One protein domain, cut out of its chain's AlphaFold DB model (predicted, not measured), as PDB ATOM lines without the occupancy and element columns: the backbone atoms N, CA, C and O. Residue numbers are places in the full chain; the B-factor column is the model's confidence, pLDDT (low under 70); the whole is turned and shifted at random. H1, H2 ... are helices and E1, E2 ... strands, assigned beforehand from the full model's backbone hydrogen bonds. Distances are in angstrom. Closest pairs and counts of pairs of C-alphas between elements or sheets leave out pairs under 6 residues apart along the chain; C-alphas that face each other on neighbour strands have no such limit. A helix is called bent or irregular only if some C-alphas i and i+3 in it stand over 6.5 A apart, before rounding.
ATOM      1  N   SER A  30      35.018  28.380  -6.077       89.81
ATOM      2  CA  SER A  30      34.521  28.224  -4.709       89.81
ATOM      3  C   SER A  30      34.990  29.392  -3.832       89.81
ATOM      4  O   SER A  30      34.156  30.030  -3.185       89.81
ATOM      5  N   SER A  31      36.273  29.780  -3.903       91.75
ATOM      6  CA  SER A  31      36.767  30.958  -3.177       91.75
ATOM      7  C   SER A  31      36.105  32.255  -3.651       91.75
ATOM      8  O   SER A  31      35.658  33.053  -2.829       91.75
ATOM      9  N   TRP A  32      35.995  32.475  -4.966       92.00
ATOM     10  CA  TRP A  32      35.344  33.680  -5.502       92.00
ATOM     11  C   TRP A  32      33.872  33.790  -5.106       92.00
ATOM     12  O   TRP A  32      33.439  34.858  -4.669       92.00
ATOM     13  N   SER A  33      33.123  32.694  -5.212       89.88
ATOM     14  CA  SER A  33      31.692  32.668  -4.896       89.88
ATOM     15  C   SER A  33      31.451  32.955  -3.416       89.88
ATOM     16  O   SER A  33      30.652  33.827  -3.082       89.88
ATOM     17  N   LEU A  34      32.199  32.295  -2.526       88.81
ATOM     18  CA  LEU A  34      32.084  32.503  -1.082       88.81
ATOM     19  C   LEU A  34      32.506  33.907  -0.662       88.81
ATOM     20  O   LEU A  34      31.799  34.557   0.106       88.81
ATOM     21  N   TRP A  35      33.622  34.404  -1.195       90.31
ATOM     22  CA  TRP A  35      34.119  35.734  -0.862       90.31
ATOM     23  C   TRP A  35      33.135  36.837  -1.276       90.31
ATOM     24  O   TRP A  35      32.863  37.751  -0.498       90.31
ATOM     25  N   ARG A  36      32.522  36.727  -2.464       89.38
ATOM     26  CA  ARG A  36      31.485  37.671  -2.922       89.38
ATOM     27  C   ARG A  36      30.169  37.525  -2.177       89.38
ATOM     28  O   ARG A  36      29.487  38.524  -1.942       89.38
ATOM     29  N   TRP A  37      29.801  36.309  -1.795       87.81
ATOM     30  CA  TRP A  37      28.622  36.081  -0.971       87.81
ATOM     31  C   TRP A  37      28.776  36.752   0.404       87.81
ATOM     32  O   TRP A  37      27.897  37.502   0.828       87.81
ATOM     33  N   LEU A  38      29.936  36.600   1.049       88.31
ATOM     34  CA  LEU A  38      30.257  37.288   2.305       88.31
ATOM     35  C   LEU A  38      30.286  38.814   2.144       88.31
ATOM     36  O   LEU A  38      29.782  39.529   3.010       88.31
ATOM     37  N   GLU A  39      30.832  39.315   1.033       88.38
ATOM     38  CA  GLU A  39      30.845  40.746   0.711       88.38
ATOM     39  C   GLU A  39      29.421  41.316   0.610       88.38
ATOM     40  O   GLU A  39      29.101  42.319   1.242       88.38
ATOM     41  N   THR A  40      28.549  40.659  -0.149       84.38
ATOM     42  CA  THR A  40      27.186  41.141  -0.437       84.38
ATOM     43  C   THR A  40      26.247  41.060   0.761       84.38
ATOM     44  O   THR A  40      25.386  41.920   0.910       84.38
ATOM     45  N   HIS A  41      26.434  40.079   1.644       85.94
ATOM     46  CA  HIS A  41      25.599  39.928   2.837       85.94
ATOM     47  C   HIS A  41      26.144  40.699   4.047       85.94
ATOM     48  O   HIS A  41      25.379  41.055   4.936       85.94
ATOM     49  N   SER A  42      27.454  40.984   4.076       85.56
ATOM     50  CA  SER A  42      28.096  41.862   5.063       85.56
ATOM     51  C   SER A  42      27.762  41.530   6.523       85.56
ATOM     52  O   SER A  42      27.322  42.377   7.301       85.56
ATOM     53  N   TYR A  43      27.993  40.273   6.902       87.38
ATOM     54  CA  TYR A  43      27.716  39.775   8.247       87.38
ATOM     55  C   TYR A  43      28.522  40.488   9.342       87.38
ATOM     56  O   TYR A  43      29.675  40.886   9.155       87.38
ATOM     57  N   ASP A  44      27.928  40.580  10.532       85.75
ATOM     58  CA  ASP A  44      28.594  41.103  11.731       85.75
ATOM     59  C   ASP A  44      29.560  40.097  12.364       85.75
ATOM     60  O   ASP A  44      30.469  40.487  13.092       85.75
ATOM     61  N   ALA A  45      29.375  38.809  12.081       82.88
ATOM     62  CA  ALA A  45      30.264  37.731  12.478       82.88
ATOM     63  C   ALA A  45      30.050  36.497  11.597       82.88
ATOM     64  O   ALA A  45      28.932  36.240  11.148       82.88
ATOM     65  N   VAL A  46      31.106  35.705  11.417       83.94
ATOM     66  CA  VAL A  46      31.036  34.358  10.839       83.94
ATOM     67  C   VAL A  46      31.359  33.343  11.924       83.94
ATOM     68  O   VAL A  46      32.299  33.518  12.699       83.94
ATOM     69  N   ILE A  47      30.566  32.279  11.983       80.31
ATOM     70  CA  ILE A  47      30.728  31.196  12.946       80.31
ATOM     71  C   ILE A  47      30.996  29.904  12.176       80.31
ATOM     72  O   ILE A  47      30.173  29.498  11.357       80.31
ATOM     73  N   ILE A  48      32.125  29.254  12.459       79.12
ATOM     74  CA  ILE A  48      32.492  27.961  11.877       79.12
ATOM     75  C   ILE A  48      32.161  26.860  12.881       79.12
ATOM     76  O   ILE A  48      32.608  26.884  14.032       79.12
ATOM     77  N   MET A  49      31.371  25.887  12.431       75.00
ATOM     78  CA  MET A  49      30.902  24.760  13.233       75.00
ATOM     79  C   MET A  49      31.579  23.474  12.750       75.00
ATOM     80  O   MET A  49      31.475  23.142  11.572       75.00
ATOM     81  N   GLY A  50      32.228  22.730  13.654       70.81
ATOM     82  CA  GLY A  50      32.862  21.441  13.326       70.81
ATOM     83  C   GLY A  50      34.338  21.504  12.899       70.81
ATOM     84  O   GLY A  50      34.852  20.505  12.402       70.81
ATOM     85  N   GLY A  51      35.016  22.636  13.133       67.12
ATOM     86  CA  GLY A  51      36.443  22.852  12.841       67.12
ATOM     87  C   GLY A  51      36.726  23.489  11.473       67.12
ATOM     88  O   GLY A  51      35.832  23.611  10.637       67.12
ATOM     89  N   ASP A  52      37.976  23.907  11.246       69.75
ATOM     90  CA  ASP A  52      38.423  24.537   9.994       69.75
ATOM     91  C   ASP A  52      38.724  23.498   8.895       69.75
ATOM     92  O   ASP A  52      39.872  23.115   8.641       69.75
ATOM     93  N   ALA A  53      37.673  22.988   8.250       67.12
ATOM     94  CA  ALA A  53      37.823  22.110   7.097       67.12
ATOM     95  C   ALA A  53      38.237  22.917   5.850       67.12
ATOM     96  O   ALA A  53      37.560  23.863   5.450       67.12
ATOM     97  N   PHE A  54      39.329  22.498   5.201       76.50
ATOM     98  CA  PHE A  54      39.821  23.052   3.927       76.50
ATOM     99  C   PHE A  54      40.265  24.531   3.963       76.50
ATOM    100  O   PHE A  54      40.307  25.188   2.923       76.50
ATOM    101  N   GLY A  55      40.662  25.037   5.139       77.06
ATOM    102  CA  GLY A  55      41.287  26.358   5.303       77.06
ATOM    103  C   GLY A  55      40.311  27.533   5.222       77.06
ATOM    104  O   GLY A  55      40.706  28.641   4.864       77.06
ATOM    105  N   PHE A  56      39.030  27.305   5.515       82.06
ATOM    106  CA  PHE A  56      38.006  28.346   5.530       82.06
ATOM    107  C   PHE A  56      38.242  29.389   6.633       82.06
ATOM    108  O   PHE A  56      38.132  30.588   6.372       82.06
ATOM    109  N   GLY A  57      38.612  28.961   7.840       80.38
ATOM    110  CA  GLY A  57      38.982  29.830   8.958       80.38
ATOM    111  C   GLY A  57      40.211  30.679   8.640       80.38
ATOM    112  O   GLY A  57      40.167  31.904   8.785       80.38
ATOM    113  N   GLU A  58      41.271  30.058   8.112       83.50
ATOM    114  CA  GLU A  58      42.474  30.762   7.641       83.50
ATOM    115  C   GLU A  58      42.167  31.775   6.518       83.50
ATOM    116  O   GLU A  58      42.633  32.922   6.559       83.50
ATOM    117  N   ALA A  59      41.341  31.393   5.538       85.56
ATOM    118  CA  ALA A  59      40.913  32.284   4.463       85.56
ATOM    119  C   ALA A  59      40.140  33.492   5.017       85.56
ATOM    120  O   ALA A  59      40.485  34.638   4.722       85.56
ATOM    121  N   LEU A  60      39.144  33.276   5.879       82.69
ATOM    122  CA  LEU A  60      38.372  34.366   6.483       82.69
ATOM    123  C   LEU A  60      39.251  35.322   7.304       82.69
ATOM    124  O   LEU A  60      39.085  36.541   7.195       82.69
ATOM    125  N   ALA A  61      40.207  34.789   8.072       78.56
ATOM    126  CA  ALA A  61      41.159  35.583   8.849       78.56
ATOM    127  C   ALA A  61      42.069  36.459   7.967       78.56
ATOM    128  O   ALA A  61      42.512  37.523   8.403       78.56
ATOM    129  N   SER A  62      42.318  36.033   6.726       81.69
ATOM    130  CA  SER A  62      43.150  36.749   5.753       81.69
ATOM    131  C   SER A  62      42.403  37.866   5.010       81.69
ATOM    132  O   SER A  62      43.038  38.785   4.490       81.69
ATOM    133  N   GLY A  63      41.064  37.835   4.987       81.12
ATOM    134  CA  GLY A  63      40.246  38.907   4.413       81.12
ATOM    135  C   GLY A  63      38.870  38.451   3.939       81.12
ATOM    136  O   GLY A  63      38.647  38.326   2.739       81.12
ATOM    137  N   ALA A  64      37.929  38.256   4.864       76.50
ATOM    138  CA  ALA A  64      36.571  37.768   4.584       76.50
ATOM    139  C   ALA A  64      35.715  38.645   3.646       76.50
ATOM    140  O   ALA A  64      34.744  38.152   3.078       76.50
ATOM    141  N   SER A  65      36.030  39.935   3.495       78.94
ATOM    142  CA  SER A  65      35.265  40.856   2.648       78.94
ATOM    143  C   SER A  65      36.131  42.014   2.159       78.94
ATOM    144  O   SER A  65      36.965  42.542   2.897       78.94
ATOM    145  N   ALA A  66      35.888  42.463   0.924       79.50
ATOM    146  CA  ALA A  66      36.467  43.697   0.393       79.50
ATOM    147  C   ALA A  66      35.951  44.962   1.109       79.50
ATOM    148  O   ALA A  66      36.541  46.032   0.971       79.50
ATOM    149  N   LEU A  67      34.849  44.852   1.862       81.88
ATOM    150  CA  LEU A  67      34.217  45.961   2.586       81.88
ATOM    151  C   LEU A  67      34.797  46.187   3.981       81.88
ATOM    152  O   LEU A  67      34.429  47.147   4.649       81.88
ATOM    153  N   GLY A  68      35.698  45.313   4.425       81.38
ATOM    154  CA  GLY A  68      36.335  45.400   5.728       81.38
ATOM    155  C   GLY A  68      36.306  44.073   6.474       81.38
ATOM    156  O   GLY A  68      35.822  43.053   5.986       81.38
ATOM    157  N   ASN A  69      36.850  44.095   7.685       80.81
ATOM    158  CA  ASN A  69      37.005  42.889   8.486       80.81
ATOM    159  C   ASN A  69      35.652  42.385   9.003       80.81
ATOM    160  O   ASN A  69      34.821  43.174   9.451       80.81
ATOM    161  N   VAL A  70      35.482  41.064   9.019       81.94
ATOM    162  CA  VAL A  70      34.373  40.373   9.685       81.94
ATOM    163  C   VAL A  70      34.980  39.454  10.747       81.94
ATOM    164  O   VAL A  70      35.870  38.673  10.411       81.94
ATOM    165  N   PRO A  71      34.583  39.551  12.027       77.81
ATOM    166  CA  PRO A  71      35.116  38.675  13.062       77.81
ATOM    167  C   PRO A  71      34.666  37.225  12.832       77.81
ATOM    168  O   PRO A  71      33.503  36.964  12.519       77.81
ATOM    169  N   VAL A  72      35.598  36.289  13.017       78.38
ATOM    170  CA  VAL A  72      35.391  34.849  12.819       78.38
ATOM    171  C   VAL A  72      35.539  34.141  14.153       78.38
ATOM    172  O   VAL A  72      36.488  34.403  14.895       78.38
ATOM    173  N   PHE A  73      34.607  33.244  14.454       74.75
ATOM    174  CA  PHE A  73      34.624  32.433  15.662       74.75
ATOM    175  C   PHE A  73      34.543  30.951  15.288       74.75
ATOM    176  O   PHE A  73      33.631  30.539  14.573       74.75
ATOM    177  N   GLU A  74      35.474  30.149  15.792       69.81
ATOM    178  CA  GLU A  74      35.384  28.688  15.763       69.81
ATOM    179  C   GLU A  74      34.744  28.226  17.077       69.81
ATOM    180  O   GLU A  74      35.232  28.585  18.151       69.81
ATOM    181  N   PHE A  75      33.642  27.471  17.018       68.06
ATOM    182  CA  PHE A  75      32.995  26.941  18.223       68.06
ATOM    183  C   PHE A  75      33.115  25.426  18.329       68.06
ATOM    184  O   PHE A  75      32.789  24.691  17.395       68.06
ATOM    185  N   ASP A  76      33.440  24.964  19.538       60.38
ATOM    186  CA  ASP A  76      33.140  23.604  19.985       60.38
ATOM    187  C   ASP A  76      31.700  23.570  20.558       60.38
ATOM    188  O   ASP A  76      31.429  23.788  21.741       60.38
ATOM    189  N   TYR A  77      30.772  23.477  19.605       55.06
ATOM    190  CA  TYR A  77      29.303  23.344  19.574       55.06
ATOM    191  C   TYR A  77      28.362  23.817  20.714       55.06
ATOM    192  O   TYR A  77      27.323  24.383  20.383       55.06
ATOM    193  N   GLU A  78      28.603  23.613  22.014       58.16
ATOM    194  CA  GLU A  78      27.493  23.703  23.002       58.16
ATOM    195  C   GLU A  78      27.574  24.842  24.028       58.16
ATOM    196  O   GLU A  78      26.573  25.521  24.262       58.16
ATOM    197  N   ALA A  79      28.726  25.099  24.652       58.00
ATOM    198  CA  ALA A  79      28.795  26.064  25.758       58.00
ATOM    199  C   ALA A  79      28.845  27.524  25.274       58.00
ATOM    200  O   ALA A  79      28.144  28.391  25.796       58.00
ATOM    201  N   GLU A  80      29.627  27.797  24.231       57.12
ATOM    202  CA  GLU A  80      29.890  29.172  23.799       57.12
ATOM    203  C   GLU A  80      28.781  29.779  22.929       57.12
ATOM    204  O   GLU A  80      28.514  30.978  23.033       57.12
ATOM    205  N   LEU A  81      28.083  28.967  22.123       61.75
ATOM    206  CA  LEU A  81      26.888  29.409  21.392       61.75
ATOM    207  C   LEU A  81      25.798  29.845  22.379       61.75
ATOM    208  O   LEU A  81      25.142  30.867  22.187       61.75
ATOM    209  N   ILE A  82      25.650  29.099  23.474       64.19
ATOM    210  CA  ILE A  82      24.732  29.431  24.557       64.19
ATOM    211  C   ILE A  82      25.148  30.740  25.247       64.19
ATOM    212  O   ILE A  82      24.281  31.573  25.501       64.19
ATOM    213  N   ASP A  83      26.434  30.971  25.514       63.34
ATOM    214  CA  ASP A  83      26.911  32.212  26.146       63.34
ATOM    215  C   ASP A  83      26.769  33.439  25.227       63.34
ATOM    216  O   ASP A  83      26.368  34.520  25.679       63.34
ATOM    217  N   ALA A  84      26.997  33.276  23.919       57.75
ATOM    218  CA  ALA A  84      26.735  34.307  22.915       57.75
ATOM    219  C   ALA A  84      25.231  34.633  22.803       57.75
ATOM    220  O   ALA A  84      24.850  35.804  22.853       57.75
ATOM    221  N   LEU A  85      24.358  33.617  22.748       61.97
ATOM    222  CA  LEU A  85      22.896  33.791  22.727       61.97
ATOM    223  C   LEU A  85      22.346  34.371  24.043       61.97
ATOM    224  O   LEU A  85      21.350  35.092  24.029       61.97
ATOM    225  N   LYS A  86      23.007  34.105  25.179       63.84
ATOM    226  CA  LYS A  86      22.697  34.683  26.499       63.84
ATOM    227  C   LYS A  86      23.203  36.122  26.677       63.84
ATOM    228  O   LYS A  86      23.005  36.696  27.748       63.84
ATOM    229  N   GLY A  87      23.852  36.710  25.669       58.00
ATOM    230  CA  GLY A  87      24.350  38.088  25.714       58.00
ATOM    231  C   GLY A  87      25.608  38.281  26.563       58.00
ATOM    232  O   GLY A  87      25.922  39.409  26.937       58.00
ATOM    233  N   GLN A  88      26.340  37.205  26.869       55.59
ATOM    234  CA  GLN A  88      27.612  37.283  27.597       55.59
ATOM    235  C   GLN A  88      28.777  37.734  26.694       55.59
ATOM    236  O   GLN A  88      29.775  38.251  27.194       55.59
ATOM    237  N   LYS A  89      28.619  37.631  25.365       57.44
ATOM    238  CA  LYS A  89      29.437  38.310  24.345       57.44
ATOM    239  C   LYS A  89      28.537  39.263  23.543       57.44
ATOM    240  O   LYS A  89      27.569  38.823  22.930       57.44
ATOM    241  N   GLN A  90      28.838  40.564  23.534       60.75
ATOM    242  CA  GLN A  90      28.151  41.516  22.648       60.75
ATOM    243  C   GLN A  90      28.738  41.416  21.237       60.75
ATOM    244  O   GLN A  90      29.855  41.878  21.002       60.75
ATOM    245  N   LEU A  91      27.979  40.842  20.300       69.25
ATOM    246  CA  LEU A  91      28.264  40.954  18.870       69.25
ATOM    247  C   LEU A  91      28.072  42.419  18.460       69.25
ATOM    248  O   LEU A  91      26.977  42.970  18.579       69.25
ATOM    249  N   ARG A  92      29.166  43.069  18.063       79.75
ATOM    250  CA  ARG A  92      29.163  44.436  17.531       79.75
ATOM    251  C   ARG A  92      29.066  44.381  16.017       79.75
ATOM    252  O   ARG A  92      29.442  43.371  15.428       79.75
ATOM    253  N   ARG A  93      28.618  45.482  15.411       85.56
ATOM    254  CA  ARG A  93      28.632  45.588  13.957       85.56
ATOM    255  C   ARG A  93      30.045  45.455  13.406       85.56
ATOM    256  O   ARG A  93      30.988  45.984  14.002       85.56
ATOM    257  N   SER A  94      30.183  44.725  12.307       88.50
ATOM    258  CA  SER A  94      31.469  44.603  11.623       88.50
ATOM    259  C   SER A  94      31.726  45.834  10.741       88.50
ATOM    260  O   SER A  94      30.777  46.418  10.213       88.50
ATOM    261  N   PRO A  95      32.995  46.219  10.507       89.38
ATOM    262  CA  PRO A  95      33.338  47.235   9.509       89.38
ATOM    263  C   PRO A  95      32.752  46.971   8.109       89.38
ATOM    264  O   PRO A  95      32.410  47.917   7.397       89.38
ATOM    265  N   ALA A  96      32.609  45.696   7.720       89.06
ATOM    266  CA  ALA A  96      31.948  45.320   6.470       89.06
ATOM    267  C   ALA A  96      30.452  45.673   6.491       89.06
ATOM    268  O   ALA A  96      29.962  46.297   5.550       89.06
ATOM    269  N   SER A  97      29.752  45.340   7.581       90.69
ATOM    270  CA  SER A  97      28.338  45.684   7.784       90.69
ATOM    271  C   SER A  97      28.107  47.193   7.816       90.69
ATOM    272  O   SER A  97      27.203  47.697   7.154       90.69
ATOM    273  N   GLU A  98      28.966  47.945   8.510       91.31
ATOM    274  CA  GLU A  98      28.917  49.411   8.525       91.31
ATOM    275  C   GLU A  98      29.095  49.996   7.116       91.31
ATOM    276  O   GLU A  98      28.312  50.846   6.692       91.31
ATOM    277  N   SER A  99      30.076  49.497   6.356       91.19
ATOM    278  CA  SER A  99      30.313  49.928   4.974       91.19
ATOM    279  C   SER A  99      29.137  49.606   4.053       91.19
ATOM    280  O   SER A  99      28.746  50.448   3.245       91.19
ATOM    281  N   MET A 100      28.545  48.417   4.176       92.56
ATOM    282  CA  MET A 100      27.361  48.035   3.406       92.56
ATOM    283  C   MET A 100      26.148  48.886   3.765       92.56
ATOM    284  O   MET A 100      25.435  49.355   2.884       92.56
ATOM    285  N   GLN A 101      25.939  49.155   5.051       91.81
ATOM    286  CA  GLN A 101      24.848  50.009   5.491       91.81
ATOM    287  C   GLN A 101      24.976  51.421   4.907       91.81
ATOM    288  O   GLN A 101      23.987  51.949   4.406       91.81
ATOM    289  N   LEU A 102      26.178  52.011   4.920       91.19
ATOM    290  CA  LEU A 102      26.422  53.307   4.280       91.19
ATOM    291  C   LEU A 102      26.086  53.260   2.789       91.19
ATOM    292  O   LEU A 102      25.463  54.181   2.268       91.19
TER     293      LEU A 102
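AT A GLANCE: This is residues 30 to 102 of the 418 residues of an uncharacterized protein of Pseudomonadaceae bacterium (UniProt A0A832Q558). Two short parallel strands, E1 and E2, lie in the middle of a flat model, joined through H2, with H1 and H3 far out to opposite sides and H4 beyond the strands' first residues. No two helices touch. The printed part has 73 residues, ordered H1 E1 H2 E2 H3 H4; it is mostly helix and compact, with a radius of gyration of the C-alphas of 12.7 A and spans of 32 by 31 by 15 A.

IN THESE COORDINATES: E1 is residues 46 to 49 and E2 72 to 75. H1, residues 30 to 41, 16.5 A, begins at C-alpha 30 (34.521, 28.224, -4.709). H2 is residues 53 to 63, 17.2 A, irregular: C-alphas 54 and 57 are 8.5 A apart. H3 is residues 79 to 85; H4, 95 to 102, ends at C-alpha 102 (26.422, 53.307, 4.280).

HOW THE PARTS SIT: E1 and E2 are parallel at 24 degrees; N 48 and O 73 are 2.9 A apart, within hydrogen-bond range. E1, H2, E2 form a strand-helix-strand unit, parallel strands joined through a helix, with a right-handed crossover; the closest C-alphas of H2 and E2, Leu 60 and Val 72, are 7.0 A apart. H1 and H2 are near each other, with 7 pairs of C-alphas within 10 A. H1 and H4 are close but not clearly touching, Glu 39 to Ala 96, C-alphas 7.4 A apart. H3 and H4 are apart. Every O i to N i+4 pair is within hydrogen-bond range in H1, H3 and H4, and 5 of 7 in H2.

THE WHOLE: The farthest C-alphas, Glu 78 and Leu 102, are 35.0 A apart. The printed part has no cut, and no link is long. Residues 82 to 87, of which 82 to 85 belong to H3, stand free. pLDDT is under 70 in residues 51 to 53 and 74 to 91.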